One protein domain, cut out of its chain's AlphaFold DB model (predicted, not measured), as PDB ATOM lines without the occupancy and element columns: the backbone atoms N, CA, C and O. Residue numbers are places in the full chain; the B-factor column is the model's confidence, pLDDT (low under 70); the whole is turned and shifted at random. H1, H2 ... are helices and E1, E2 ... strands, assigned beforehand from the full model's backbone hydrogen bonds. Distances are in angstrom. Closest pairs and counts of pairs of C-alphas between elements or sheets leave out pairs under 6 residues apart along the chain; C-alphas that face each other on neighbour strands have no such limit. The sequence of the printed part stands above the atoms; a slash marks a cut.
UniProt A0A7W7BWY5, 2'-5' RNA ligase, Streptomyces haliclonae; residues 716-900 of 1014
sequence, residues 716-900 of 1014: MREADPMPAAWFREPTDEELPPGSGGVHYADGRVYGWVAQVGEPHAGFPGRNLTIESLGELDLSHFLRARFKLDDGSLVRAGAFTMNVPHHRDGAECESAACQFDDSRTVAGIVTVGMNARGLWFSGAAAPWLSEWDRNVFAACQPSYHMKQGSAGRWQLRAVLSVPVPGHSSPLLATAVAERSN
ATOM      1  N   MET A 716      30.696  -3.463  32.752       50.75
ATOM      2  CA  MET A 716      31.061  -3.756  34.147       50.75
ATOM      3  C   MET A 716      32.189  -4.784  34.293       50.75
ATOM      4  O   MET A 716      32.946  -4.708  35.257       50.75
ATOM      5  N   ARG A 717      32.346  -5.735  33.360       50.19
ATOM      6  CA  ARG A 717      33.511  -6.647  33.363       50.19
ATOM      7  C   ARG A 717      34.820  -5.947  32.997       50.19
ATOM      8  O   ARG A 717      35.880  -6.467  33.337       50.19
ATOM      9  N   GLU A 718      34.742  -4.841  32.262       48.91
ATOM     10  CA  GLU A 718      35.898  -4.045  31.831       48.91
ATOM     11  C   GLU A 718      36.239  -2.907  32.810       48.91
ATOM     12  O   GLU A 718      37.295  -2.290  32.674       48.91
ATOM     13  N   ALA A 719      35.388  -2.653  33.812       58.47
ATOM     14  CA  ALA A 719      35.636  -1.694  34.886       58.47
ATOM     15  C   ALA A 719      36.694  -2.198  35.887       58.47
ATOM     16  O   ALA A 719      36.919  -3.404  36.030       58.47
ATOM     17  N   ASP A 720      37.332  -1.267  36.607       68.44
ATOM     18  CA  ASP A 720      38.282  -1.608  37.669       68.44
ATOM     19  C   ASP A 720      37.625  -2.544  38.711       68.44
ATOM     20  O   ASP A 720      36.467  -2.325  39.086       68.44
ATOM     21  N   PRO A 721      38.328  -3.594  39.191       77.31
ATOM     22  CA  PRO A 721      37.773  -4.531  40.163       77.31
ATOM     23  C   PRO A 721      37.253  -3.821  41.417       77.31
ATOM     24  O   PRO A 721      37.956  -3.016  42.027       77.31
ATOM     25  N   MET A 722      36.026  -4.153  41.821       84.25
ATOM     26  CA  MET A 722      35.395  -3.553  42.997       84.25
ATOM     27  C   MET A 722      36.116  -3.983  44.291       84.25
ATOM     28  O   MET A 722      36.541  -5.141  44.388       84.25
ATOM     29  N   PRO A 723      36.208  -3.105  45.308       90.19
ATOM     30  CA  PRO A 723      36.801  -3.450  46.593       90.19
ATOM     31  C   PRO A 723      36.112  -4.629  47.283       90.19
ATOM     32  O   PRO A 723      34.911  -4.589  47.559       90.19
ATOM     33  N   ALA A 724      36.876  -5.655  47.657       89.81
ATOM     34  CA  ALA A 724      36.359  -6.817  48.381       89.81
ATOM     35  C   ALA A 724      35.690  -6.433  49.710       89.81
ATOM     36  O   ALA A 724      34.689  -7.021  50.125       89.81
ATOM     37  N   ALA A 725      36.198  -5.375  50.347       89.19
ATOM     38  CA  ALA A 725      35.647  -4.813  51.573       89.19
ATOM     39  C   ALA A 725      34.192  -4.328  51.431       89.19
ATOM     40  O   ALA A 725      33.504  -4.209  52.445       89.19
ATOM     41  N   TRP A 726      33.701  -4.066  50.215       92.94
ATOM     42  CA  TRP A 726      32.317  -3.641  49.991       92.94
ATOM     43  C   TRP A 726      31.304  -4.781  50.099       92.94
ATOM     44  O   TRP A 726      30.135  -4.535  50.385       92.94
ATOM     45  N   PHE A 727      31.742  -6.029  49.949       93.12
ATOM     46  CA  PHE A 727      30.867  -7.203  49.921       93.12
ATOM     47  C   PHE A 727      30.924  -8.048  51.199       93.12
ATOM     48  O   PHE A 727      30.374  -9.146  51.246       93.12
ATOM     49  N   ARG A 728      31.586  -7.568  52.256       93.06
ATOM     50  CA  ARG A 728      31.573  -8.255  53.554       93.06
ATOM     51  C   ARG A 728      30.257  -8.022  54.292       93.06
ATOM     52  O   ARG A 728      29.625  -6.979  54.133       93.06
ATOM     53  N   GLU A 729      29.912  -8.958  55.168       93.75
ATOM     54  CA  GLU A 729      28.819  -8.792  56.125       93.75
ATOM     55  C   GLU A 729      28.986  -7.489  56.940       93.75
ATOM     56  O   GLU A 729      30.096  -7.201  57.419       93.75
ATOM     57  N   PRO A 730      27.924  -6.670  57.083       91.06
ATOM     58  CA  PRO A 730      27.941  -5.501  57.955       91.06
ATOM     59  C   PRO A 730      28.144  -5.891  59.423       91.06
ATOM     60  O   PRO A 730      27.488  -6.791  59.946       91.06
ATOM     61  N   THR A 731      29.041  -5.190  60.111       88.00
ATOM     62  CA  THR A 731      29.302  -5.404  61.543       88.00
ATOM     63  C   THR A 731      28.126  -4.958  62.421       88.00
ATOM     64  O   THR A 731      27.198  -4.283  61.970       88.00
ATOM     65  N   ASP A 732      28.155  -5.332  63.704       81.88
ATOM     66  CA  ASP A 732      27.180  -4.855  64.699       81.88
ATOM     67  C   ASP A 732      27.170  -3.318  64.812       81.88
ATOM     68  O   ASP A 732      26.110  -2.729  65.006       81.88
ATOM     69  N   GLU A 733      28.334  -2.676  64.654       81.81
ATOM     70  CA  GLU A 733      28.486  -1.214  64.696       81.81
ATOM     71  C   GLU A 733      27.964  -0.538  63.422       81.81
ATOM     72  O   GLU A 733      27.342   0.518  63.498       81.81
ATOM     73  N   GLU A 734      28.182  -1.150  62.254       81.88
ATOM     74  CA  GLU A 734      27.717  -0.614  60.969       81.88
ATOM     75  C   GLU A 734      26.192  -0.703  60.816       81.88
ATOM     76  O   GLU A 734      25.599   0.146  60.152       81.88
ATOM     77  N   LEU A 735      25.547  -1.719  61.403       83.62
ATOM     78  CA  LEU A 735      24.132  -2.012  61.153       83.62
ATOM     79  C   LEU A 735      23.322  -2.332  62.434       83.62
ATOM     80  O   LEU A 735      22.758  -3.422  62.551       83.62
ATOM     81  N   PRO A 736      23.241  -1.433  63.430       77.12
ATOM     82  CA  PRO A 736      22.573  -1.729  64.700       77.12
ATOM     83  C   PRO A 736      21.079  -2.098  64.529       77.12
ATOM     84  O   PRO A 736      20.448  -1.739  63.537       77.12
ATOM     85  N   PRO A 737      20.452  -2.818  65.479       65.69
ATOM     86  CA  PRO A 737      19.013  -3.097  65.427       65.69
ATOM     87  C   PRO A 737      18.175  -1.817  65.237       65.69
ATOM     88  O   PRO A 737      18.400  -0.832  65.940       65.69
ATOM     89  N   GLY A 738      17.218  -1.815  64.301       64.31
ATOM     90  CA  GLY A 738      16.406  -0.631  63.972       64.31
ATOM     91  C   GLY A 738      17.077   0.364  63.014       64.31
ATOM     92  O   GLY A 738      16.538   1.440  62.757       64.31
ATOM     93  N   SER A 739      18.245   0.031  62.450       66.88
ATOM     94  CA  SER A 739      18.959   0.854  61.466       66.88
ATOM     95  C   SER A 739      18.410   0.704  60.038       66.88
ATOM     96  O   SER A 739      19.205   0.542  59.108       66.88
ATOM     97  N   GLY A 740      17.086   0.752  59.858       67.44
ATOM     98  CA  GLY A 740      16.418   0.574  58.559       67.44
ATOM     99  C   GLY A 740      16.992   1.443  57.427       67.44
ATOM    100  O   GLY A 740      17.703   2.423  57.668       67.44
ATOM    101  N   GLY A 741      16.672   1.096  56.185       75.56
ATOM    102  CA  GLY A 741      17.080   1.805  54.969       75.56
ATOM    103  C   GLY A 741      18.402   1.328  54.374       75.56
ATOM    104  O   GLY A 741      19.059   0.421  54.895       75.56
ATOM    105  N   VAL A 742      18.784   1.963  53.266       84.31
ATOM    106  CA  VAL A 742      20.049   1.721  52.563       84.31
ATOM    107  C   VAL A 742      21.110   2.705  53.064       84.31
ATOM    108  O   VAL A 742      20.940   3.919  52.989       84.31
ATOM    109  N   HIS A 743      22.228   2.193  53.574       84.44
ATOM    110  CA  HIS A 743      23.381   3.004  53.973       84.44
ATOM    111  C   HIS A 743      24.359   3.117  52.816       84.44
ATOM    112  O   HIS A 743      24.628   2.116  52.159       84.44
ATOM    113  N   TYR A 744      24.923   4.306  52.607       84.06
ATOM    114  CA  TYR A 744      25.946   4.559  51.595       84.06
ATOM    115  C   TYR A 744      27.230   5.077  52.251       84.06
ATOM    116  O   TYR A 744      27.190   6.050  53.003       84.06
ATOM    117  N   ALA A 745      28.367   4.454  51.946       80.94
ATOM    118  CA  ALA A 745      29.684   4.892  52.402       80.94
ATOM    119  C   ALA A 745      30.739   4.623  51.320       80.94
ATOM    120  O   ALA A 745      31.027   3.467  51.016       80.94
ATOM    121  N   ASP A 746      31.303   5.686  50.737       78.62
ATOM    122  CA  ASP A 746      32.425   5.630  49.785       78.62
ATOM    123  C   ASP A 746      32.244   4.602  48.648       78.62
ATOM    124  O   ASP A 746      33.156   3.845  48.326       78.62
ATOM    125  N   GLY A 747      31.045   4.544  48.053       80.38
ATOM    126  CA  GLY A 747      30.702   3.607  46.970       80.38
ATOM    127  C   GLY A 747      30.107   2.270  47.424       80.38
ATOM    128  O   GLY A 747      29.525   1.560  46.604       80.38
ATOM    129  N   ARG A 748      30.168   1.948  48.722       89.88
ATOM    130  CA  ARG A 748      29.518   0.772  49.317       89.88
ATOM    131  C   ARG A 748      28.076   1.079  49.703       89.88
ATOM    132  O   ARG A 748      27.827   2.086  50.362       89.88
ATOM    133  N   VAL A 749      27.160   0.166  49.390       91.12
ATOM    134  CA  VAL A 749      25.786   0.146  49.916       91.12
ATOM    135  C   VAL A 749      25.565  -1.062  50.811       91.12
ATOM    136  O   VAL A 749      26.003  -2.159  50.472       91.12
ATOM    137  N   TYR A 750      24.912  -0.880  51.956       91.88
ATOM    138  CA  TYR A 750      24.617  -1.968  52.893       91.88
ATOM    139  C   TYR A 750      23.380  -1.675  53.750       91.88
ATOM    140  O   TYR A 750      23.003  -0.520  53.924       91.88
ATOM    141  N   GLY A 751      22.729  -2.708  54.284       90.50
ATOM    142  CA  GLY A 751      21.488  -2.530  55.044       90.50
ATOM    143  C   GLY A 751      20.785  -3.833  55.424       90.50
ATOM    144  O   GLY A 751      21.262  -4.930  55.118       90.50
ATOM    145  N   TRP A 752      19.629  -3.706  56.082       89.12
ATOM    146  CA  TRP A 752      18.709  -4.822  56.332       89.12
ATOM    147  C   TRP A 752      17.751  -4.986  55.157       89.12
ATOM    148  O   TRP A 752      17.074  -4.033  54.796       89.12
ATOM    149  N   VAL A 753      17.646  -6.196  54.609       88.38
ATOM    150  CA  VAL A 753      16.518  -6.569  53.740       88.38
ATOM    151  C   VAL A 753      15.290  -6.876  54.601       88.38
ATOM    152  O   VAL A 753      14.190  -6.432  54.294       88.38
ATOM    153  N   ALA A 754      15.485  -7.616  55.696       87.75
ATOM    154  CA  ALA A 754      14.461  -7.864  56.706       87.75
ATOM    155  C   ALA A 754      15.107  -8.193  58.055       87.75
ATOM    156  O   ALA A 754      15.940  -9.099  58.151       87.75
ATOM    157  N   GLN A 755      14.722  -7.469  59.104       86.50
ATOM    158  CA  GLN A 755      15.231  -7.686  60.456       86.50
ATOM    159  C   GLN A 755      14.412  -8.770  61.183       86.50
ATOM    160  O   GLN A 755      13.194  -8.850  61.013       86.50
ATOM    161  N   VAL A 756      15.069  -9.606  61.997       84.44
ATOM    162  CA  VAL A 756      14.392 -10.636  62.811       84.44
ATOM    163  C   VAL A 756      13.354 -10.003  63.738       84.44
ATOM    164  O   VAL A 756      13.636  -9.003  64.399       84.44
ATOM    165  N   GLY A 757      12.178 -10.628  63.827       80.31
ATOM    166  CA  GLY A 757      11.083 -10.213  64.705       80.31
ATOM    167  C   GLY A 757      10.188  -9.099  64.153       80.31
ATOM    168  O   GLY A 757       9.170  -8.799  64.773       80.31
ATOM    169  N   GLU A 758      10.521  -8.519  62.996       81.12
ATOM    170  CA  GLU A 758       9.716  -7.471  62.366       81.12
ATOM    171  C   GLU A 758       8.613  -8.101  61.493       81.12
ATOM    172  O   GLU A 758       8.934  -8.855  60.568       81.12
ATOM    173  N   PRO A 759       7.315  -7.852  61.750       76.19
ATOM    174  CA  PRO A 759       6.233  -8.440  60.967       76.19
ATOM    175  C   PRO A 759       6.061  -7.751  59.606       76.19
ATOM    176  O   PRO A 759       6.241  -6.543  59.471       76.19
ATOM    177  N   HIS A 760       5.646  -8.518  58.600       75.00
ATOM    178  CA  HIS A 760       5.366  -8.005  57.263       75.00
ATOM    179  C   HIS A 760       4.038  -7.216  57.225       75.00
ATOM    180  O   HIS A 760       2.959  -7.785  57.416       75.00
ATOM    181  N   ALA A 761       4.096  -5.920  56.913       66.38
ATOM    182  CA  ALA A 761       2.978  -4.973  56.904       66.38
ATOM    183  C   ALA A 761       1.851  -5.353  55.925       66.38
ATOM    184  O   ALA A 761       0.679  -5.165  56.237       66.38
ATOM    185  N   GLY A 762       2.185  -5.963  54.781       59.09
ATOM    186  CA  GLY A 762       1.207  -6.449  53.791       59.09
ATOM    187  C   GLY A 762       0.341  -7.645  54.228       59.09
ATOM    188  O   GLY A 762      -0.592  -8.006  53.518       59.09
ATOM    189  N   PHE A 763       0.611  -8.265  55.387       60.16
ATOM    190  CA  PHE A 763      -0.175  -9.391  55.916       60.16
ATOM    191  C   PHE A 763      -0.639  -9.135  57.361       60.16
ATOM    192  O   PHE A 763      -0.233  -9.853  58.288       60.16
ATOM    193  N   PRO A 764      -1.505  -8.127  57.580       55.12
ATOM    194  CA  PRO A 764      -1.989  -7.794  58.913       55.12
ATOM    195  C   PRO A 764      -2.688  -9.003  59.559       55.12
ATOM    196  O   PRO A 764      -3.534  -9.662  58.957       55.12
ATOM    197  N   GLY A 765      -2.298  -9.326  60.797       55.28
ATOM    198  CA  GLY A 765      -2.872 -10.423  61.588       55.28
ATOM    199  C   GLY A 765      -2.217 -11.801  61.423       55.28
ATOM    200  O   GLY A 765      -2.572 -12.711  62.170       55.28
ATOM    201  N   ARG A 766      -1.251 -11.977  60.505       59.94
ATOM    202  CA  ARG A 766      -0.527 -13.256  60.323       59.94
ATOM    203  C   ARG A 766       0.854 -13.317  60.992       59.94
ATOM    204  O   ARG A 766       1.409 -14.406  61.066       59.94
ATOM    205  N   ASN A 767       1.383 -12.192  61.498       68.38
ATOM    206  CA  ASN A 767       2.717 -12.076  62.123       68.38
ATOM    207  C   ASN A 767       3.826 -12.781  61.318       68.38
ATOM    208  O   ASN A 767       4.650 -13.503  61.875       68.38
ATOM    209  N   LEU A 768       3.813 -12.594  59.998       78.25
ATOM    210  CA  LEU A 768       4.816 -13.161  59.103       78.25
ATOM    211  C   LEU A 768       6.144 -12.418  59.306       78.25
ATOM    212  O   LEU A 768       6.253 -11.256  58.922       78.25
ATOM    213  N   THR A 769       7.129 -13.066  59.920       84.56
ATOM    214  CA  THR A 769       8.483 -12.529  60.138       84.56
ATOM    215  C   THR A 769       9.504 -13.286  59.293       84.56
ATOM    216  O   THR A 769       9.233 -14.406  58.851       84.56
ATOM    217  N   ILE A 770      10.690 -12.718  59.058       82.81
ATOM    218  CA  ILE A 770      11.694 -13.368  58.201       82.81
ATOM    219  C   ILE A 770      12.139 -14.732  58.757       82.81
ATOM    220  O   ILE A 770      12.311 -15.684  58.003       82.81
ATOM    221  N   GLU A 771      12.232 -14.872  60.080       83.44
ATOM    222  CA  GLU A 771      12.571 -16.138  60.733       83.44
ATOM    223  C   GLU A 771      11.444 -17.180  60.670       83.44
ATOM    224  O   GLU A 771      11.712 -18.379  60.757       83.44
ATOM    225  N   SER A 772      10.191 -16.751  60.466       82.50
ATOM    226  CA  SER A 772       9.064 -17.674  60.275       82.50
ATOM    227  C   SER A 772       9.142 -18.447  58.952       82.50
ATOM    228  O   SER A 772       8.495 -19.484  58.811       82.50
ATOM    229  N   LEU A 773       9.969 -17.980  58.008       81.56
ATOM    230  CA  LEU A 773      10.207 -18.631  56.719       81.56
ATOM    231  C   LEU A 773      11.241 -19.772  56.799       81.56
ATOM    232  O   LEU A 773      11.433 -20.490  55.820       81.56
ATOM    233  N   GLY A 774      11.887 -19.987  57.949       82.38
ATOM    234  CA  GLY A 774      12.866 -21.061  58.129       82.38
ATOM    235  C   GLY A 774      14.187 -20.816  57.389       82.38
ATOM    236  O   GLY A 774      14.671 -19.689  57.310       82.38
ATOM    237  N   GLU A 775      14.815 -21.888  56.898       83.56
ATOM    238  CA  GLU A 775      16.080 -21.795  56.159       83.56
ATOM    239  C   GLU A 775      15.839 -21.231  54.751       83.56
ATOM    240  O   GLU A 775      15.098 -21.819  53.965       83.56
ATOM    241  N   LEU A 776      16.463 -20.094  54.431       87.44
ATOM    242  CA  LEU A 776      16.304 -19.424  53.139       87.44
ATOM    243  C   LEU A 776      17.341 -19.894  52.116       87.44
ATOM    244  O   LEU A 776      18.531 -19.995  52.412       87.44
ATOM    245  N   ASP A 777      16.898 -20.079  50.877       88.88
ATOM    246  CA  ASP A 777      17.775 -20.235  49.723       88.88
ATOM    247  C   ASP A 777      18.119 -18.870  49.115       88.88
ATOM    248  O   ASP A 777      17.263 -18.191  48.546       88.88
ATOM    249  N   LEU A 778      19.384 -18.467  49.218       91.25
ATOM    250  CA  LEU A 778      19.878 -17.209  48.647       91.25
ATOM    251  C   LEU A 778      20.549 -17.408  47.280       91.25
ATOM    252  O   LEU A 778      20.960 -16.433  46.650       91.25
ATOM    253  N   SER A 779      20.705 -18.656  46.823       86.38
ATOM    254  CA  SER A 779      21.516 -18.978  45.644       86.38
ATOM    255  C   SER A 779      20.935 -18.414  44.348       86.38
ATOM    256  O   SER A 779      21.705 -17.999  43.483       86.38
ATOM    257  N   HIS A 780      19.606 -18.317  44.260       82.38
ATOM    258  CA  HIS A 780      18.913 -17.779  43.095       82.38
ATOM    259  C   HIS A 780      19.174 -16.276  42.901       82.38
ATOM    260  O   HIS A 780      19.469 -15.826  41.795       82.38
ATOM    261  N   PHE A 781      19.129 -15.488  43.979       87.62
ATOM    262  CA  PHE A 781      19.520 -14.077  43.930       87.62
ATOM    263  C   PHE A 781      21.030 -13.913  43.680       87.62
ATOM    264  O   PHE A 781      21.457 -13.084  42.878       87.62
ATOM    265  N   LEU A 782      21.859 -14.742  44.326       89.75
ATOM    266  CA  LEU A 782      23.324 -14.724  44.237       89.75
ATOM    267  C   LEU A 782      23.868 -15.492  43.013       89.75
ATOM    268  O   LEU A 782      24.789 -16.311  43.133       89.75
ATOM    269  N   ARG A 783      23.306 -15.220  41.830       81.50
ATOM    270  CA  ARG A 783      23.598 -15.957  40.586       81.50
ATOM    271  C   ARG A 783      24.873 -15.514  39.858       81.50
ATOM    272  O   ARG A 783      25.539 -16.342  39.236       81.50
ATOM    273  N   ALA A 784      25.268 -14.243  39.959       81.00
ATOM    274  CA  ALA A 784      26.415 -13.701  39.221       81.00
ATOM    275  C   ALA A 784      27.714 -13.735  40.041       81.00
ATOM    276  O   ALA A 784      27.691 -13.535  41.254       81.00
ATOM    277  N   ARG A 785      28.864 -13.966  39.386       83.56
ATOM    278  CA  ARG A 785      30.198 -13.989  40.020       83.56
ATOM    279  C   ARG A 785      31.045 -12.801  39.572       83.56
ATOM    280  O   ARG A 785      31.288 -12.649  38.378       83.56
ATOM    281  N   PHE A 786      31.574 -12.036  40.524       80.50
ATOM    282  CA  PHE A 786      32.441 -10.884  40.264       80.50
ATOM    283  C   PHE A 786      33.818 -11.078  40.881       80.50
ATOM    284  O   PHE A 786      33.933 -11.565  42.004       80.50
ATOM    285  N   LYS A 787      34.859 -10.686  40.143       83.88
ATOM    286  CA  LYS A 787      36.231 -10.650  40.649       83.88
ATOM    287  C   LYS A 787      36.474  -9.337  41.386       83.88
ATOM    288  O   LYS A 787      36.171  -8.275  40.851       83.88
ATOM    289  N   LEU A 788      37.033  -9.438  42.583       87.44
ATOM    290  CA  LEU A 788      37.326  -8.311  43.462       87.44
ATOM    291  C   LEU A 788      38.800  -7.890  43.367       87.44
ATOM    292  O   LEU A 788      39.629  -8.599  42.782       87.44
ATOM    293  N   ASP A 789      39.122  -6.725  43.925       89.25
ATOM    294  CA  ASP A 789      40.472  -6.139  43.946       89.25
ATOM    295  C   ASP A 789      41.528  -7.011  44.654       89.25
ATOM    296  O   ASP A 789      42.691  -7.033  44.250       89.25
ATOM    297  N   ASP A 790      41.117  -7.798  45.647       88.31
ATOM    298  CA  ASP A 790      41.953  -8.778  46.351       88.31
ATOM    299  C   ASP A 790      42.133 -10.108  45.586       88.31
ATOM    300  O   ASP A 790      42.854 -11.005  46.028       88.31
ATOM    301  N   GLY A 791      41.498 -10.235  44.415       83.19
ATOM    302  CA  GLY A 791      41.522 -11.421  43.564       83.19
ATOM    303  C   GLY A 791      40.511 -12.508  43.934       83.19
ATOM    304  O   GLY A 791      40.462 -13.529  43.239       83.19
ATOM    305  N   SER A 792      39.703 -12.309  44.977       88.44
ATOM    306  CA  SER A 792      38.611 -13.209  45.346       88.44
ATOM    307  C   SER A 792      37.410 -13.079  44.394       88.44
ATOM    308  O   SER A 792      37.333 -12.168  43.564       88.44
ATOM    309  N   LEU A 793      36.486 -14.042  44.475       86.19
ATOM    310  CA  LEU A 793      35.224 -14.027  43.737       86.19
ATOM    311  C   LEU A 793      34.063 -13.874  44.717       86.19
ATOM    312  O   LEU A 793      33.929 -14.687  45.631       86.19
ATOM    313  N   VAL A 794      33.191 -12.899  44.478       89.62
ATOM    314  CA  VAL A 794      31.929 -12.741  45.209       89.62
ATOM    315  C   VAL A 794      30.757 -13.192  44.348       89.62
ATOM    316  O   VAL A 794      30.741 -12.954  43.139       89.62
ATOM    317  N   ARG A 795      29.769 -13.846  44.968       90.94
ATOM    318  CA  ARG A 795      28.451 -14.028  44.354       90.94
ATOM    319  C   ARG A 795      27.558 -12.847  44.722       90.94
ATOM    320  O   ARG A 795      27.472 -12.513  45.904       90.94
ATOM    321  N   ALA A 796      26.916 -12.232  43.739       90.12
ATOM    322  CA  ALA A 796      26.081 -11.053  43.935       90.12
ATOM    323  C   ALA A 796      24.840 -11.083  43.030       90.12
ATOM    324  O   ALA A 796      24.818 -11.778  42.010       90.12
ATOM    325  N   GLY A 797      23.825 -10.321  43.430       88.50
ATOM    326  CA  GLY A 797      22.602 -10.050  42.682       88.50
ATOM    327  C   GLY A 797      22.416  -8.548  42.452       88.50
ATOM    328  O   GLY A 797      23.123  -7.723  43.038       88.50
ATOM    329  N   ALA A 798      21.479  -8.197  41.574       88.62
ATOM    330  CA  ALA A 798      21.130  -6.809  41.289       88.62
ATOM    331  C   ALA A 798      20.114  -6.283  42.315       88.62
ATOM    332  O   ALA A 798      19.171  -6.987  42.670       88.62
ATOM    333  N   PHE A 799      20.311  -5.049  42.773       89.38
ATOM    334  CA  PHE A 799      19.381  -4.311  43.627       89.38
ATOM    335  C   PHE A 799      18.736  -3.213  42.775       89.38
ATOM    336  O   PHE A 799      19.443  -2.316  42.315       89.38
ATOM    337  N   THR A 800      17.422  -3.277  42.551       86.56
ATOM    338  CA  THR A 800      16.684  -2.330  41.691       86.56
ATOM    339  C   THR A 800      16.033  -1.173  42.472       86.56
ATOM    340  O   THR A 800      15.768  -1.280  43.671       86.56
ATOM    341  N   MET A 801      15.796  -0.036  41.809       79.88
ATOM    342  CA  MET A 801      15.154   1.181  42.343       79.88
ATOM    343  C   MET A 801      14.353   1.912  41.258       79.88
ATOM    344  O   MET A 801      14.687   1.786  40.097       79.88
ATOM    345  N   ASN A 802      13.389   2.772  41.600       69.12
ATOM    346  CA  ASN A 802      12.598   3.529  40.605       69.12
ATOM    347  C   ASN A 802      11.828   2.631  39.613       69.12
ATOM    348  O   ASN A 802      11.688   2.980  38.443       69.12
ATOM    349  N   VAL A 803      11.336   1.479  40.075       65.38
ATOM    350  CA  VAL A 803      10.503   0.586  39.257       65.38
ATOM    351  C   VAL A 803       9.022   0.921  39.476       65.38
ATOM    352  O   VAL A 803       8.647   1.162  40.629       65.38
ATOM    353  N   PRO A 804       8.173   0.951  38.429       53.41
ATOM    354  CA  PRO A 804       6.736   1.169  38.583       53.41
ATOM    355  C   PRO A 804       6.097   0.112  39.488       53.41
ATOM    356  O   PRO A 804       6.443  -1.069  39.432       53.41
ATOM    357  N   HIS A 805       5.135   0.519  40.315       49.28
ATOM    358  CA  HIS A 805       4.296  -0.429  41.039       49.28
ATOM    359  C   HIS A 805       3.227  -1.006  40.106       49.28
ATOM    360  O   HIS A 805       2.814  -0.367  39.138       49.28
ATOM    361  N   HIS A 806       2.749  -2.216  40.413       42.78
ATOM    362  CA  HIS A 806       1.583  -2.768  39.721       42.78
ATOM    363  C   HIS A 806       0.440  -1.732  39.744       42.78
ATOM    364  O   HIS A 806       0.082  -1.254  40.820       42.78
ATOM    365  N   ARG A 807      -0.111  -1.419  38.561       47.72
ATOM    366  CA  ARG A 807      -1.267  -0.527  38.319       47.72
ATOM    367  C   ARG A 807      -1.059   1.000  38.347       47.72
ATOM    368  O   ARG A 807      -2.061   1.701  38.285       47.72
ATOM    369  N   ASP A 808       0.175   1.512  38.286       37.00
ATOM    370  CA  ASP A 808       0.432   2.972  38.192       37.00
ATOM    371  C   ASP A 808       1.009   3.462  36.839       37.00
ATOM    372  O   ASP A 808       1.613   4.530  36.762       37.00
ATOM    373  N   GLY A 809       0.778   2.735  35.742       34.56
ATOM    374  CA  GLY A 809       1.023   3.236  34.381       34.56
ATOM    375  C   GLY A 809       1.872   2.313  33.508       34.56
ATOM    376  O   GLY A 809       3.002   1.988  33.857       34.56
ATOM    377  N   ALA A 810       1.275   1.908  32.385       37.56
ATOM    378  CA  ALA A 810       1.804   1.443  31.092       37.56
ATOM    379  C   ALA A 810       3.034   0.506  30.959       37.56
ATOM    380  O   ALA A 810       3.281   0.077  29.839       37.56
ATOM    381  N   GLU A 811       3.800   0.146  31.995       38.91
ATOM    382  CA  GLU A 811       5.040  -0.642  31.804       38.91
ATOM    383  C   GLU A 811       5.127  -1.950  32.616       38.91
ATOM    384  O   GLU A 811       6.069  -2.709  32.402       38.91
ATOM    385  N   CYS A 812       4.200  -2.266  33.538       41.03
ATOM    386  CA  CYS A 812       4.391  -3.435  34.414       41.03
ATOM    387  C   CYS A 812       3.115  -4.162  34.884       41.03
ATOM    388  O   CYS A 812       2.377  -3.662  35.738       41.03
ATOM    389  N   GLU A 813       2.898  -5.390  34.387       48.53
ATOM    390  CA  GLU A 813       1.659  -6.171  34.590       48.53
ATOM    391  C   GLU A 813       1.732  -7.268  35.674       48.53
ATOM    392  O   GLU A 813       0.708  -7.813  36.086       48.53
ATOM    393  N   SER A 814       2.922  -7.580  36.207       52.88
ATOM    394  CA  SER A 814       3.096  -8.587  37.270       52.88
ATOM    395  C   SER A 814       3.983  -8.099  38.419       52.88
ATOM    396  O   SER A 814       4.829  -7.220  38.257       52.88
ATOM    397  N   ALA A 815       3.843  -8.707  39.605       50.28
ATOM    398  CA  ALA A 815       4.722  -8.418  40.743       50.28
ATOM    399  C   ALA A 815       6.197  -8.764  40.458       50.28
ATOM    400  O   ALA A 815       7.076  -8.184  41.084       50.28
ATOM    401  N   ALA A 816       6.469  -9.682  39.522       53.56
ATOM    402  CA  ALA A 816       7.821 -10.064  39.116       53.56
ATOM    403  C   ALA A 816       8.479  -9.010  38.209       53.56
ATOM    404  O   ALA A 816       9.671  -8.749  38.354       53.56
ATOM    405  N   CYS A 817       7.695  -8.347  37.354       55.91
ATOM    406  CA  CYS A 817       8.181  -7.287  36.470       55.91
ATOM    407  C   CYS A 817       8.771  -6.085  37.249       55.91
ATOM    408  O   CYS A 817       9.716  -5.452  36.785       55.91
ATOM    409  N   GLN A 818       8.346  -5.856  38.504       59.44
ATOM    410  CA  GLN A 818       8.931  -4.836  39.398       59.44
ATOM    411  C   GLN A 818      10.413  -5.086  39.743       59.44
ATOM    412  O   GLN A 818      11.085  -4.233  40.323       59.44
ATOM    413  N   PHE A 819      10.926  -6.276  39.435       56.88
ATOM    414  CA  PHE A 819      12.285  -6.698  39.743       56.88
ATOM    415  C   PHE A 819      13.135  -6.954  38.487       56.88
ATOM    416  O   PHE A 819      14.325  -7.235  38.634       56.88
ATOM    417  N   ASP A 820      12.553  -6.848  37.285       62.56
ATOM    418  CA  ASP A 820      13.150  -7.313  36.022       62.56
ATOM    419  C   ASP A 820      13.406  -6.184  35.001       62.56
ATOM    420  O   ASP A 820      13.410  -6.405  33.794       62.56
ATOM    421  N   ASP A 821      13.660  -4.956  35.473       66.88
ATOM    422  CA  ASP A 821      14.119  -3.848  34.618       66.88
ATOM    423  C   ASP A 821      15.605  -3.538  34.860       66.88
ATOM    424  O   ASP A 821      16.003  -2.955  35.871       66.88
ATOM    425  N   SER A 822      16.461  -3.878  33.896       60.22
ATOM    426  CA  SER A 822      17.905  -3.619  33.989       60.22
ATOM    427  C   SER A 822      18.290  -2.128  34.029       60.22
ATOM    428  O   SER A 822      19.359  -1.795  34.547       60.22
ATOM    429  N   ARG A 823      17.425  -1.216  33.555       63.53
ATOM    430  CA  ARG A 823      17.634   0.248  33.606       63.53
ATOM    431  C   ARG A 823      17.544   0.793  35.032       63.53
ATOM    432  O   ARG A 823      18.013   1.893  35.308       63.53
ATOM    433  N   THR A 824      16.969   0.007  35.936       74.56
ATOM    434  CA  THR A 824      16.622   0.400  37.304       74.56
ATOM    435  C   THR A 824      17.631  -0.087  38.348       74.56
ATOM    436  O   THR A 824      17.438   0.087  39.549       74.56
ATOM    437  N   VAL A 825      18.738  -0.707  37.923       81.12
ATOM    438  CA  VAL A 825      19.740  -1.277  38.834       81.12
ATOM    439  C   VAL A 825      20.514  -0.175  39.567       81.12
ATOM    440  O   VAL A 825      21.317   0.555  38.982       81.12
ATOM    441  N   ALA A 826      20.308  -0.111  40.882       84.06
ATOM    442  CA  ALA A 826      20.923   0.830  41.814       84.06
ATOM    443  C   ALA A 826      22.237   0.323  42.424       84.06
ATOM    444  O   ALA A 826      23.060   1.104  42.906       84.06
ATOM    445  N   GLY A 827      22.448  -0.993  42.430       87.56
ATOM    446  CA  GLY A 827      23.657  -1.586  42.982       87.56
ATOM    447  C   GLY A 827      23.784  -3.080  42.727       87.56
ATOM    448  O   GLY A 827      22.818  -3.765  42.395       87.56
ATOM    449  N   ILE A 828      25.003  -3.582  42.906       90.06
ATOM    450  CA  ILE A 828      25.334  -5.007  42.875       90.06
ATOM    451  C   ILE A 828      25.695  -5.423  44.291       90.06
ATOM    452  O   ILE A 828      26.684  -4.945  44.848       90.06
ATOM    453  N   VAL A 829      24.895  -6.310  44.878       93.19
ATOM    454  CA  VAL A 829      24.980  -6.637  46.304       93.19
ATOM    455  C   VAL A 829      25.062  -8.133  46.543       93.19
ATOM    456  O   VAL A 829      24.453  -8.937  45.840       93.19
ATOM    457  N   THR A 830      25.817  -8.514  47.564       94.88
ATOM    458  CA  THR A 830      25.676  -9.826  48.186       94.88
ATOM    459  C   THR A 830      24.675  -9.740  49.334       94.88
ATOM    460  O   THR A 830      24.425  -8.656  49.869       94.88
ATOM    461  N   VAL A 831      24.102 -10.878  49.709       94.75
ATOM    462  CA  VAL A 831      23.123 -11.002  50.792       94.75
ATOM    463  C   VAL A 831      23.475 -12.185  51.677       94.75
ATOM    464  O   VAL A 831      24.068 -13.164  51.217       94.75
ATOM    465  N   GLY A 832      23.081 -12.115  52.941       92.81
ATOM    466  CA  GLY A 832      23.283 -13.199  53.892       92.81
ATOM    467  C   GLY A 832      22.234 -13.193  54.991       92.81
ATOM    468  O   GLY A 832      21.660 -12.157  55.316       92.81
ATOM    469  N   MET A 833      21.988 -14.370  55.563       90.69
ATOM    470  CA  MET A 833      21.179 -14.523  56.768       90.69
ATOM    471  C   MET A 833      22.109 -14.706  57.966       90.69
ATOM    472  O   MET A 833      22.955 -15.601  57.963       90.69
ATOM    473  N   ASN A 834      21.935 -13.889  59.001       89.50
ATOM    474  CA  ASN A 834      22.590 -14.073  60.295       89.50
ATOM    475  C   ASN A 834      21.545 -14.115  61.424       89.50
ATOM    476  O   ASN A 834      20.342 -14.054  61.187       89.50
ATOM    477  N   ALA A 835      21.991 -14.202  62.680       86.00
ATOM    478  CA  ALA A 835      21.089 -14.254  63.836       86.00
ATOM    479  C   ALA A 835      20.244 -12.973  64.048       86.00
ATOM    480  O   ALA A 835      19.349 -12.973  64.889       86.00
ATOM    481  N   ARG A 836      20.548 -11.884  63.332       85.94
ATOM    482  CA  ARG A 836      19.899 -10.568  63.441       85.94
ATOM    483  C   ARG A 836      18.936 -10.277  62.281       85.94
ATOM    484  O   ARG A 836      18.038  -9.455  62.455       85.94
ATOM    485  N   GLY A 837      19.081 -10.940  61.133       88.69
ATOM    486  CA  GLY A 837      18.210 -10.752  59.971       88.69
ATOM    487  C   GLY A 837      18.867 -11.086  58.641       88.69
ATOM    488  O   GLY A 837      20.030 -11.491  58.569       88.69
ATOM    489  N   LEU A 838      18.090 -10.879  57.580       91.44
ATOM    490  CA  LEU A 838      18.555 -10.904  56.203       91.44
ATOM    491  C   LEU A 838      19.181  -9.541  55.883       91.44
ATOM    492  O   LEU A 838      18.494  -8.519  55.909       91.44
ATOM    493  N   TRP A 839      20.480  -9.520  55.601       92.62
ATOM    494  CA  TRP A 839      21.256  -8.313  55.305       92.62
ATOM    495  C   TRP A 839      21.737  -8.294  53.852       92.62
ATOM    496  O   TRP A 839      21.813  -9.339  53.204       92.62
ATOM    497  N   PHE A 840      22.105  -7.109  53.358       94.31
ATOM    498  CA  PHE A 840      22.795  -6.931  52.078       94.31
ATOM    499  C   PHE A 840      24.033  -6.030  52.215       94.31
ATOM    500  O   PHE A 840      24.103  -5.184  53.110       94.31
ATOM    501  N   SER A 841      25.016  -6.216  51.332       94.31
ATOM    502  CA  SER A 841      26.195  -5.349  51.198       94.31
ATOM    503  C   SER A 841      26.795  -5.456  49.795       94.31
ATOM    504  O   SER A 841      26.921  -6.556  49.259       94.31
ATOM    505  N   GLY A 842      27.218  -4.349  49.193       93.00
ATOM    506  CA  GLY A 842      27.917  -4.373  47.910       93.00
ATOM    507  C   GLY A 842      28.208  -2.995  47.341       93.00
ATOM    508  O   GLY A 842      28.342  -2.029  48.086       93.00
ATOM    509  N   ALA A 843      28.338  -2.913  46.022       88.81
ATOM    510  CA  ALA A 843      28.695  -1.693  45.308       88.81
ATOM    511  C   ALA A 843      27.445  -0.944  44.831       88.81
ATOM    512  O   ALA A 843      26.556  -1.542  44.221       88.81
ATOM    513  N   ALA A 844      27.398   0.369  45.055       86.19
ATOM    514  CA  ALA A 844      26.438   1.230  44.377       86.19
ATOM    515  C   ALA A 844      26.778   1.331  42.888       86.19
ATOM    516  O   ALA A 844      27.951   1.345  42.505       86.19
ATOM    517  N   ALA A 845      25.757   1.471  42.052       81.62
ATOM    518  CA  ALA A 845      25.938   1.748  40.641       81.62
ATOM    519  C   ALA A 845      26.667   3.100  40.443       81.62
ATOM    520  O   ALA A 845      26.185   4.139  40.911       81.62
ATOM    521  N   PRO A 846      27.818   3.132  39.740       67.31
ATOM    522  CA  PRO A 846      28.598   4.359  39.559       67.31
ATOM    523  C   PRO A 846      27.893   5.398  38.672       67.31
ATOM    524  O   PRO A 846      28.232   6.577  38.730       67.31
ATOM    525  N   TRP A 847      26.903   4.977  37.878       66.50
ATOM    526  CA  TRP A 847      26.114   5.835  36.989       66.50
ATOM    527  C   TRP A 847      24.937   6.546  37.671       66.50
ATOM    528  O   TRP A 847      24.298   7.375  37.027       66.50
ATOM    529  N   LEU A 848      24.639   6.266  38.947       70.06
ATOM    530  CA  LEU A 848      23.564   6.974  39.649       70.06
ATOM    531  C   LEU A 848      23.898   8.461  39.807       70.06
ATOM    532  O   LEU A 848      25.026   8.825  40.164       70.06
ATOM    533  N   SER A 849      22.906   9.327  39.588       73.69
ATOM    534  CA  SER A 849      23.029  10.745  39.919       73.69
ATOM    535  C   SER A 849      23.105  10.945  41.442       73.69
ATOM    536  O   SER A 849      22.793  10.049  42.228       73.69
ATOM    537  N   GLU A 850      23.539  12.124  41.900       69.31
ATOM    538  CA  GLU A 850      23.509  12.451  43.336       69.31
ATOM    539  C   GLU A 850      22.079  12.429  43.895       69.31
ATOM    540  O   GLU A 850      21.859  11.954  45.007       69.31
ATOM    541  N   TRP A 851      21.106  12.860  43.089       63.22
ATOM    542  CA  TRP A 851      19.689  12.780  43.422       63.22
ATOM    543  C   TRP A 851      19.221  11.329  43.575       63.22
ATOM    544  O   TRP A 851      18.686  10.981  44.624       63.22
ATOM    545  N   ASP A 852      19.492  10.465  42.594       72.38
ATOM    546  CA  ASP A 852      19.071   9.059  42.648       72.38
ATOM    547  C   ASP A 852      19.727   8.322  43.816       72.38
ATOM    548  O   ASP A 852      19.081   7.532  44.495       72.38
ATOM    549  N   ARG A 853      20.989   8.631  44.137       76.81
ATOM    550  CA  ARG A 853      21.641   8.092  45.340       76.81
ATOM    551  C   ARG A 853      20.935   8.516  46.628       76.81
ATOM    552  O   ARG A 853      20.775   7.685  47.519       76.81
ATOM    553  N   ASN A 854      20.499   9.773  46.729       73.62
ATOM    554  CA  ASN A 854      19.760  10.262  47.895       73.62
ATOM    555  C   ASN A 854      18.373   9.615  48.000       73.62
ATOM    556  O   ASN A 854      17.964   9.240  49.096       73.62
ATOM    557  N   VAL A 855      17.679   9.424  46.873       72.19
ATOM    558  CA  VAL A 855      16.394   8.708  46.816       72.19
ATOM    559  C   VAL A 855      16.574   7.244  47.225       72.19
ATOM    560  O   VAL A 855      15.855   6.753  48.089       72.19
ATOM    561  N   PHE A 856      17.580   6.561  46.678       79.38
ATOM    562  CA  PHE A 856      17.891   5.171  47.012       79.38
ATOM    563  C   PHE A 856      18.227   4.988  48.499       79.38
ATOM    564  O   PHE A 856      17.772   4.030  49.118       79.38
ATOM    565  N   ALA A 857      18.968   5.929  49.096       75.94
ATOM    566  CA  ALA A 857      19.292   5.929  50.525       75.94
ATOM    567  C   ALA A 857      18.096   6.273  51.437       75.94
ATOM    568  O   ALA A 857      18.048   5.828  52.585       75.94
ATOM    569  N   ALA A 858      17.140   7.071  50.946       70.69
ATOM    570  CA  ALA A 858      15.931   7.446  51.681       70.69
ATOM    571  C   ALA A 858      14.860   6.339  51.680       70.69
ATOM    572  O   ALA A 858      14.037   6.273  52.595       70.69
ATOM    573  N   CYS A 859      14.888   5.462  50.679       77.50
ATOM    574  CA  CYS A 859      13.977   4.335  50.550       77.50
ATOM    575  C   CYS A 859      14.413   3.113  51.380       77.50
ATOM    576  O   CYS A 859      15.501   3.037  51.961       77.50
ATOM    577  N   GLN A 860      13.510   2.141  51.466       80.06
ATOM    578  CA  GLN A 860      13.666   0.927  52.253       80.06
ATOM    579  C   GLN A 860      13.731  -0.304  51.338       80.06
ATOM    580  O   GLN A 860      13.006  -0.372  50.345       80.06
ATOM    581  N   PRO A 861      14.565  -1.304  51.656       85.00
ATOM    582  CA  PRO A 861      14.583  -2.555  50.907       85.00
ATOM    583  C   PRO A 861      13.272  -3.344  51.053       85.00
ATOM    584  O   PRO A 861      12.679  -3.420  52.129       85.00
ATOM    585  N   SER A 862      12.861  -3.990  49.970       82.38
ATOM    586  CA  SER A 862      11.802  -4.995  49.905       82.38
ATOM    587  C   SER A 862      12.297  -6.197  49.103       82.38
ATOM    588  O   SER A 862      13.270  -6.100  48.352       82.38
ATOM    589  N   TYR A 863      11.651  -7.348  49.266       84.12
ATOM    590  CA  TYR A 863      12.090  -8.599  48.661       84.12
ATOM    591  C   TYR A 863      10.953  -9.366  47.985       84.12
ATOM    592  O   TYR A 863       9.799  -9.305  48.406       84.12
ATOM    593  N   HIS A 864      11.313 -10.159  46.976       83.38
ATOM    594  CA  HIS A 864      10.439 -11.161  46.372       83.38
ATOM    595  C   HIS A 864      10.893 -12.568  46.768       83.38
ATOM    596  O   HIS A 864      12.042 -12.949  46.527       83.38
ATOM    597  N   MET A 865       9.989 -13.339  47.377       82.38
ATOM    598  CA  MET A 865      10.258 -14.689  47.876       82.38
ATOM    599  C   MET A 865       9.281 -15.689  47.246       82.38
ATOM    600  O   MET A 865       8.074 -15.454  47.264       82.38
ATOM    601  N   LYS A 866       9.787 -16.819  46.736       79.44
ATOM    602  CA  LYS A 866       8.978 -17.922  46.174       79.44
ATOM    603  C   LYS A 866       9.284 -19.216  46.931       79.44
ATOM    604  O   LYS A 866      10.444 -19.468  47.252       79.44
ATOM    605  N   GLN A 867       8.274 -20.030  47.242       77.38
ATOM    606  CA  GLN A 867       8.517 -21.389  47.747       77.38
ATOM    607  C   GLN A 867       8.929 -22.290  46.586       77.38
ATOM    608  O   GLN A 867       8.209 -22.377  45.597       77.38
ATOM    609  N   GLY A 868      10.081 -22.949  46.713       66.19
ATOM    610  CA  GLY A 868      10.477 -24.017  45.796       66.19
ATOM    611  C   GLY A 868       9.706 -25.315  46.063       66.19
ATOM    612  O   GLY A 868       9.043 -25.459  47.093       66.19
ATOM    613  N   SER A 869       9.851 -26.293  45.167       54.03
ATOM    614  CA  SER A 869       9.196 -27.614  45.228       54.03
ATOM    615  C   SER A 869       9.471 -28.392  46.526       54.03
ATOM    616  O   SER A 869       8.603 -29.105  47.023       54.03
ATOM    617  N   ALA A 870      10.639 -28.189  47.145       61.25
ATOM    618  CA  ALA A 870      11.009 -28.764  48.443       61.25
ATOM    619  C   ALA A 870      10.421 -28.014  49.665       61.25
ATOM    620  O   ALA A 870      10.796 -28.290  50.805       61.25
ATOM    621  N   GLY A 871       9.552 -27.017  49.453       70.62
ATOM    622  CA  GLY A 871       8.944 -26.190  50.504       70.62
ATOM    623  C   GLY A 871       9.869 -25.127  51.112       70.62
ATOM    624  O   GLY A 871       9.444 -24.379  51.995       70.62
ATOM    625  N   ARG A 872      11.122 -25.033  50.645       81.31
ATOM    626  CA  ARG A 872      12.100 -24.026  51.080       81.31
ATOM    627  C   ARG A 872      11.841 -22.688  50.386       81.31
ATOM    628  O   ARG A 872      11.635 -22.646  49.174       81.31
ATOM    629  N   TRP A 873      11.877 -21.596  51.142       84.19
ATOM    630  CA  TRP A 873      11.714 -20.247  50.598       84.19
ATOM    631  C   TRP A 873      12.995 -19.778  49.908       84.19
ATOM    632  O   TRP A 873      14.082 -19.886  50.476       84.19
ATOM    633  N   GLN A 874      12.864 -19.257  48.691       86.50
ATOM    634  CA  GLN A 874      13.976 -18.793  47.868       86.50
ATOM    635  C   GLN A 874      13.866 -17.295  47.596       86.50
ATOM    636  O   GLN A 874      12.823 -16.820  47.133       86.50
ATOM    637  N   LEU A 875      14.954 -16.563  47.851       88.06
ATOM    638  CA  LEU A 875      15.047 -15.141  47.541       88.06
ATOM    639  C   LEU A 875      15.254 -14.985  46.036       88.06
ATOM    640  O   LEU A 875      16.291 -15.385  45.504       88.06
ATOM    641  N   ARG A 876      14.263 -14.406  45.355       83.25
ATOM    642  CA  ARG A 876      14.296 -14.212  43.901       83.25
ATOM    643  C   ARG A 876      14.850 -12.838  43.529       83.25
ATOM    644  O   ARG A 876      15.680 -12.767  42.628       83.25
ATOM    645  N   ALA A 877      14.463 -11.784  44.250       83.94
ATOM    646  CA  ALA A 877      14.897 -10.417  43.963       83.94
ATOM    647  C   ALA A 877      14.793  -9.471  45.175       83.94
ATOM    648  O   ALA A 877      14.084  -9.764  46.142       83.94
ATOM    649  N   VAL A 878      15.500  -8.336  45.103       86.69
ATOM    650  CA  VAL A 878      15.503  -7.255  46.103       86.69
ATOM    651  C   VAL A 878      15.336  -5.919  45.379       86.69
ATOM    652  O   VAL A 878      16.072  -5.645  44.431       86.69
ATOM    653  N   LEU A 879      14.394  -5.094  45.836       86.25
ATOM    654  CA  LEU A 879      14.125  -3.771  45.269       86.25
ATOM    655  C   LEU A 879      13.960  -2.713  46.361       86.25
ATOM    656  O   LEU A 879      13.703  -3.033  47.520       86.25
ATOM    657  N   SER A 880      14.113  -1.444  45.997       83.38
ATOM    658  CA  SER A 880      13.975  -0.303  46.905       83.38
ATOM    659  C   SER A 880      12.589   0.328  46.777       83.38
ATOM    660  O   SER A 880      12.227   0.779  45.695       83.38
ATOM    661  N   VAL A 881      11.842   0.411  47.883       76.81
ATOM    662  CA  VAL A 881      10.494   1.005  47.962       76.81
ATOM    663  C   VAL A 881      10.415   2.152  48.975       76.81
ATOM    664  O   VAL A 881      11.100   2.113  49.999       76.81
ATOM    665  N   PRO A 882       9.513   3.130  48.778       71.25
ATOM    666  CA  PRO A 882       9.180   4.111  49.812       71.25
ATOM    667  C   PRO A 882       8.526   3.482  51.057       71.25
ATOM    668  O   PRO A 882       8.774   3.928  52.174       71.25
ATOM    669  N   VAL A 883       7.716   2.427  50.876       69.19
ATOM    670  CA  VAL A 883       6.978   1.741  51.955       69.19
ATOM    671  C   VAL A 883       7.348   0.250  51.983       69.19
ATOM    672  O   VAL A 883       6.888  -0.501  51.119       69.19
ATOM    673  N   PRO A 884       8.184  -0.216  52.933       68.06
ATOM    674  CA  PRO A 884       8.661  -1.597  52.955       68.06
ATOM    675  C   PRO A 884       7.656  -2.582  53.551       68.06
ATOM    676  O   PRO A 884       6.882  -2.258  54.454       68.06
ATOM    677  N   GLY A 885       7.770  -3.843  53.122       63.88
ATOM    678  CA  GLY A 885       7.072  -4.965  53.744       63.88
ATOM    679  C   GLY A 885       7.454  -5.138  55.216       63.88
ATOM    680  O   GLY A 885       6.574  -5.202  56.064       63.88
ATOM    681  N   HIS A 886       8.747  -5.133  55.553       69.94
ATOM    682  CA  HIS A 886       9.224  -5.166  56.941       69.94
ATOM    683  C   HIS A 886       9.638  -3.765  57.382       69.94
ATOM    684  O   HIS A 886      10.762  -3.327  57.145       69.94
ATOM    685  N   SER A 887       8.717  -3.045  58.014       60.34
ATOM    686  CA  SER A 887       8.992  -1.709  58.540       60.34
ATOM    687  C   SER A 887       9.766  -1.816  59.851       60.34
ATOM    688  O   SER A 887       9.158  -1.870  60.913       60.34
ATOM    689  N   SER A 888      11.101  -1.848  59.809       55.84
ATOM    690  CA  SER A 888      11.876  -1.658  61.038       55.84
ATOM    691  C   SER A 888      11.585  -0.256  61.579       55.84
ATOM    692  O   SER A 888      11.687   0.703  60.807       55.84
ATOM    693  N   PRO A 889      11.239  -0.083  62.868       49.78
ATOM    694  CA  PRO A 889      11.085   1.239  63.444       49.78
ATOM    695  C   PRO A 889      12.428   1.943  63.305       49.78
ATOM    696  O   PRO A 889      13.399   1.596  63.981       49.78
ATOM    697  N   LEU A 890      12.492   2.918  62.399       46.41
ATOM    698  CA  LEU A 890      13.574   3.880  62.380       46.41
ATOM    699  C   LEU A 890      13.550   4.522  63.762       46.41
ATOM    700  O   LEU A 890      12.666   5.319  64.074       46.41
ATOM    701  N   LEU A 891      14.479   4.116  64.630       39.16
ATOM    702  CA  LEU A 891      14.692   4.805  65.889       39.16
ATOM    703  C   LEU A 891      14.802   6.289  65.528       39.16
ATOM    704  O   LEU A 891      15.623   6.657  64.688       39.16
ATOM    705  N   ALA A 892      13.963   7.141  66.119       34.22
ATOM    706  CA  ALA A 892      14.021   8.584  65.877       34.22
ATOM    707  C   ALA A 892      15.446   9.125  66.122       34.22
ATOM    708  O   ALA A 892      15.877  10.078  65.480       34.22
ATOM    709  N   THR A 893      16.216   8.445  66.979       36.41
ATOM    710  CA  THR A 893      17.652   8.647  67.167       36.41
ATOM    711  C   THR A 893      18.523   8.229  65.987       36.41
ATOM    712  O   THR A 893      19.494   8.918  65.768       36.41
ATOM    713  N   ALA A 894      18.216   7.201  65.189       37.41
ATOM    714  CA  ALA A 894      19.000   6.813  64.007       37.41
ATOM    715  C   ALA A 894      18.767   7.743  62.802       37.41
ATOM    716  O   ALA A 894      19.700   8.012  62.051       37.41
ATOM    717  N   VAL A 895      17.554   8.281  62.632       37.41
ATOM    718  CA  VAL A 895      17.284   9.337  61.634       37.41
ATOM    719  C   VAL A 895      17.937  10.646  62.077       37.41
ATOM    720  O   VAL A 895      18.663  11.253  61.295       37.41
ATOM    721  N   ALA A 896      17.806  11.016  63.357       34.84
ATOM    722  CA  ALA A 896      18.496  12.175  63.921       34.84
ATOM    723  C   ALA A 896      20.029  12.013  63.932       34.84
ATOM    724  O   ALA A 896      20.737  12.968  63.638       34.84
ATOM    725  N   GLU A 897      20.570  10.824  64.218       34.62
ATOM    726  CA  GLU A 897      22.008  10.528  64.181       34.62
ATOM    727  C   GLU A 897      22.546  10.471  62.756       34.62
ATOM    728  O   GLU A 897      23.681  10.874  62.568       34.62
ATOM    729  N   ARG A 898      21.770  10.064  61.740       40.53
ATOM    730  CA  ARG A 898      22.192  10.125  60.325       40.53
ATOM    731  C   ARG A 898      22.187  11.547  59.780       40.53
ATOM    732  O   ARG A 898      23.138  11.932  59.104       40.53
ATOM    733  N   SER A 899      21.195  12.358  60.148       36.62
ATOM    734  CA  SER A 899      21.231  13.804  59.903       36.62
ATOM    735  C   SER A 899      22.408  14.452  60.640       36.62
ATOM    736  O   SER A 899      23.113  15.276  60.065       36.62
ATOM    737  N   ASN A 900      22.692  14.016  61.872       34.12
ATOM    738  CA  ASN A 900      23.797  14.525  62.680       34.12
ATOM    739  C   ASN A 900      25.171  13.955  62.296       34.12
ATOM    740  O   ASN A 900      26.150  14.625  62.572       34.12
TER     741      ASN A 900
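This is residues 716 to 900 of the 1014 residues of the protein "2'-5' RNA ligase" of Streptomyces haliclonae (UniProt A0A7W7BWY5). A strongly twisted, branched sheet of eight strands wraps round into a rough, not fully closed barrel, with E7 of the hairpin E7 and E8 coming back near E2. H3 packs on it, mainly on E1; H1 packs on E6, H2 only grazes the sheet, and H4 is off it. The 185 printed residues hold, in chain order, H1 E1 E2 H2 E3 E4 E5 E6 H3 E7 E8 H4, with 85 residues, under half, in these named elements. The class is mixed, helices and strands; the sheet is antiparallel but for the parallel pair E4 and E8. The whole is compact and rounded, with a radius of gyration of the C-alphas of 16.0 A and spans of 48 by 40 by 36 A.

H1, residues 724 to 727, is on the sheet at a height of 5.9 A; its Phe 727 and Gly 842 of E6, residues 837 to 844, have C-alphas 4.6 A apart. E1, residues 742 to 745, an edge strand, forms a hairpin with E2, residues 748 to 755; N 743 and O 750 are 2.8 A apart. E6 is on the other side of E2, antiparallel, with N 749 to O 842 at 2.8 A. H2, residues 770 to 773, only grazes the sheet. E3, residues 784 to 787, E4, residues 793 to 800, E5, residues 825 to 834, and E6 form a meander, each strand the antiparallel neighbour of the one before; N 786 to O 794 is 2.9 A, N 797 to O 829 2.8 A and N 830 to O 841 2.8 A. E5 bends by 60 degrees at residue 828. H3, residues 850 to 858, is on the sheet; Ala 857 and Val 742 of E1 have C-alphas 4.7 A apart. E7, residues 860 to 867, and E8, residues 873 to 881, form a hairpin, with N 862 to O 879 at 2.8 A. E8 is parallel to E4, with N 880 to O 800 at 2.9 A. The closest C-alphas of E2 and E7, Val 753 and Pro 861, are 5.3 A apart. H4, residues 892 to 900, is not on the sheet. In H3 and H4 every O i to N i+4 pair is within hydrogen-bond range; H1 and H2 are too short for one.

H1 begins at C-alpha 724 (36.359, -6.817, 48.381), and H4 ends at C-alpha 900 (23.797, 14.525, 62.680). From first to last C-alpha, E5 measures 25.1 A, E7 23.3 A and H3 12.3 A.

The C-alphas of Glu 718 and Gly 765, the two farthest apart, are 49.3 A apart. The printed part has no cut. The links H1 to E1, E2 to H2 and E4 to E5 are long. Mean pLDDT of the printed part is 74.2; it is under 70 in 63 residues, among them 802 to 823 and 883 to 900.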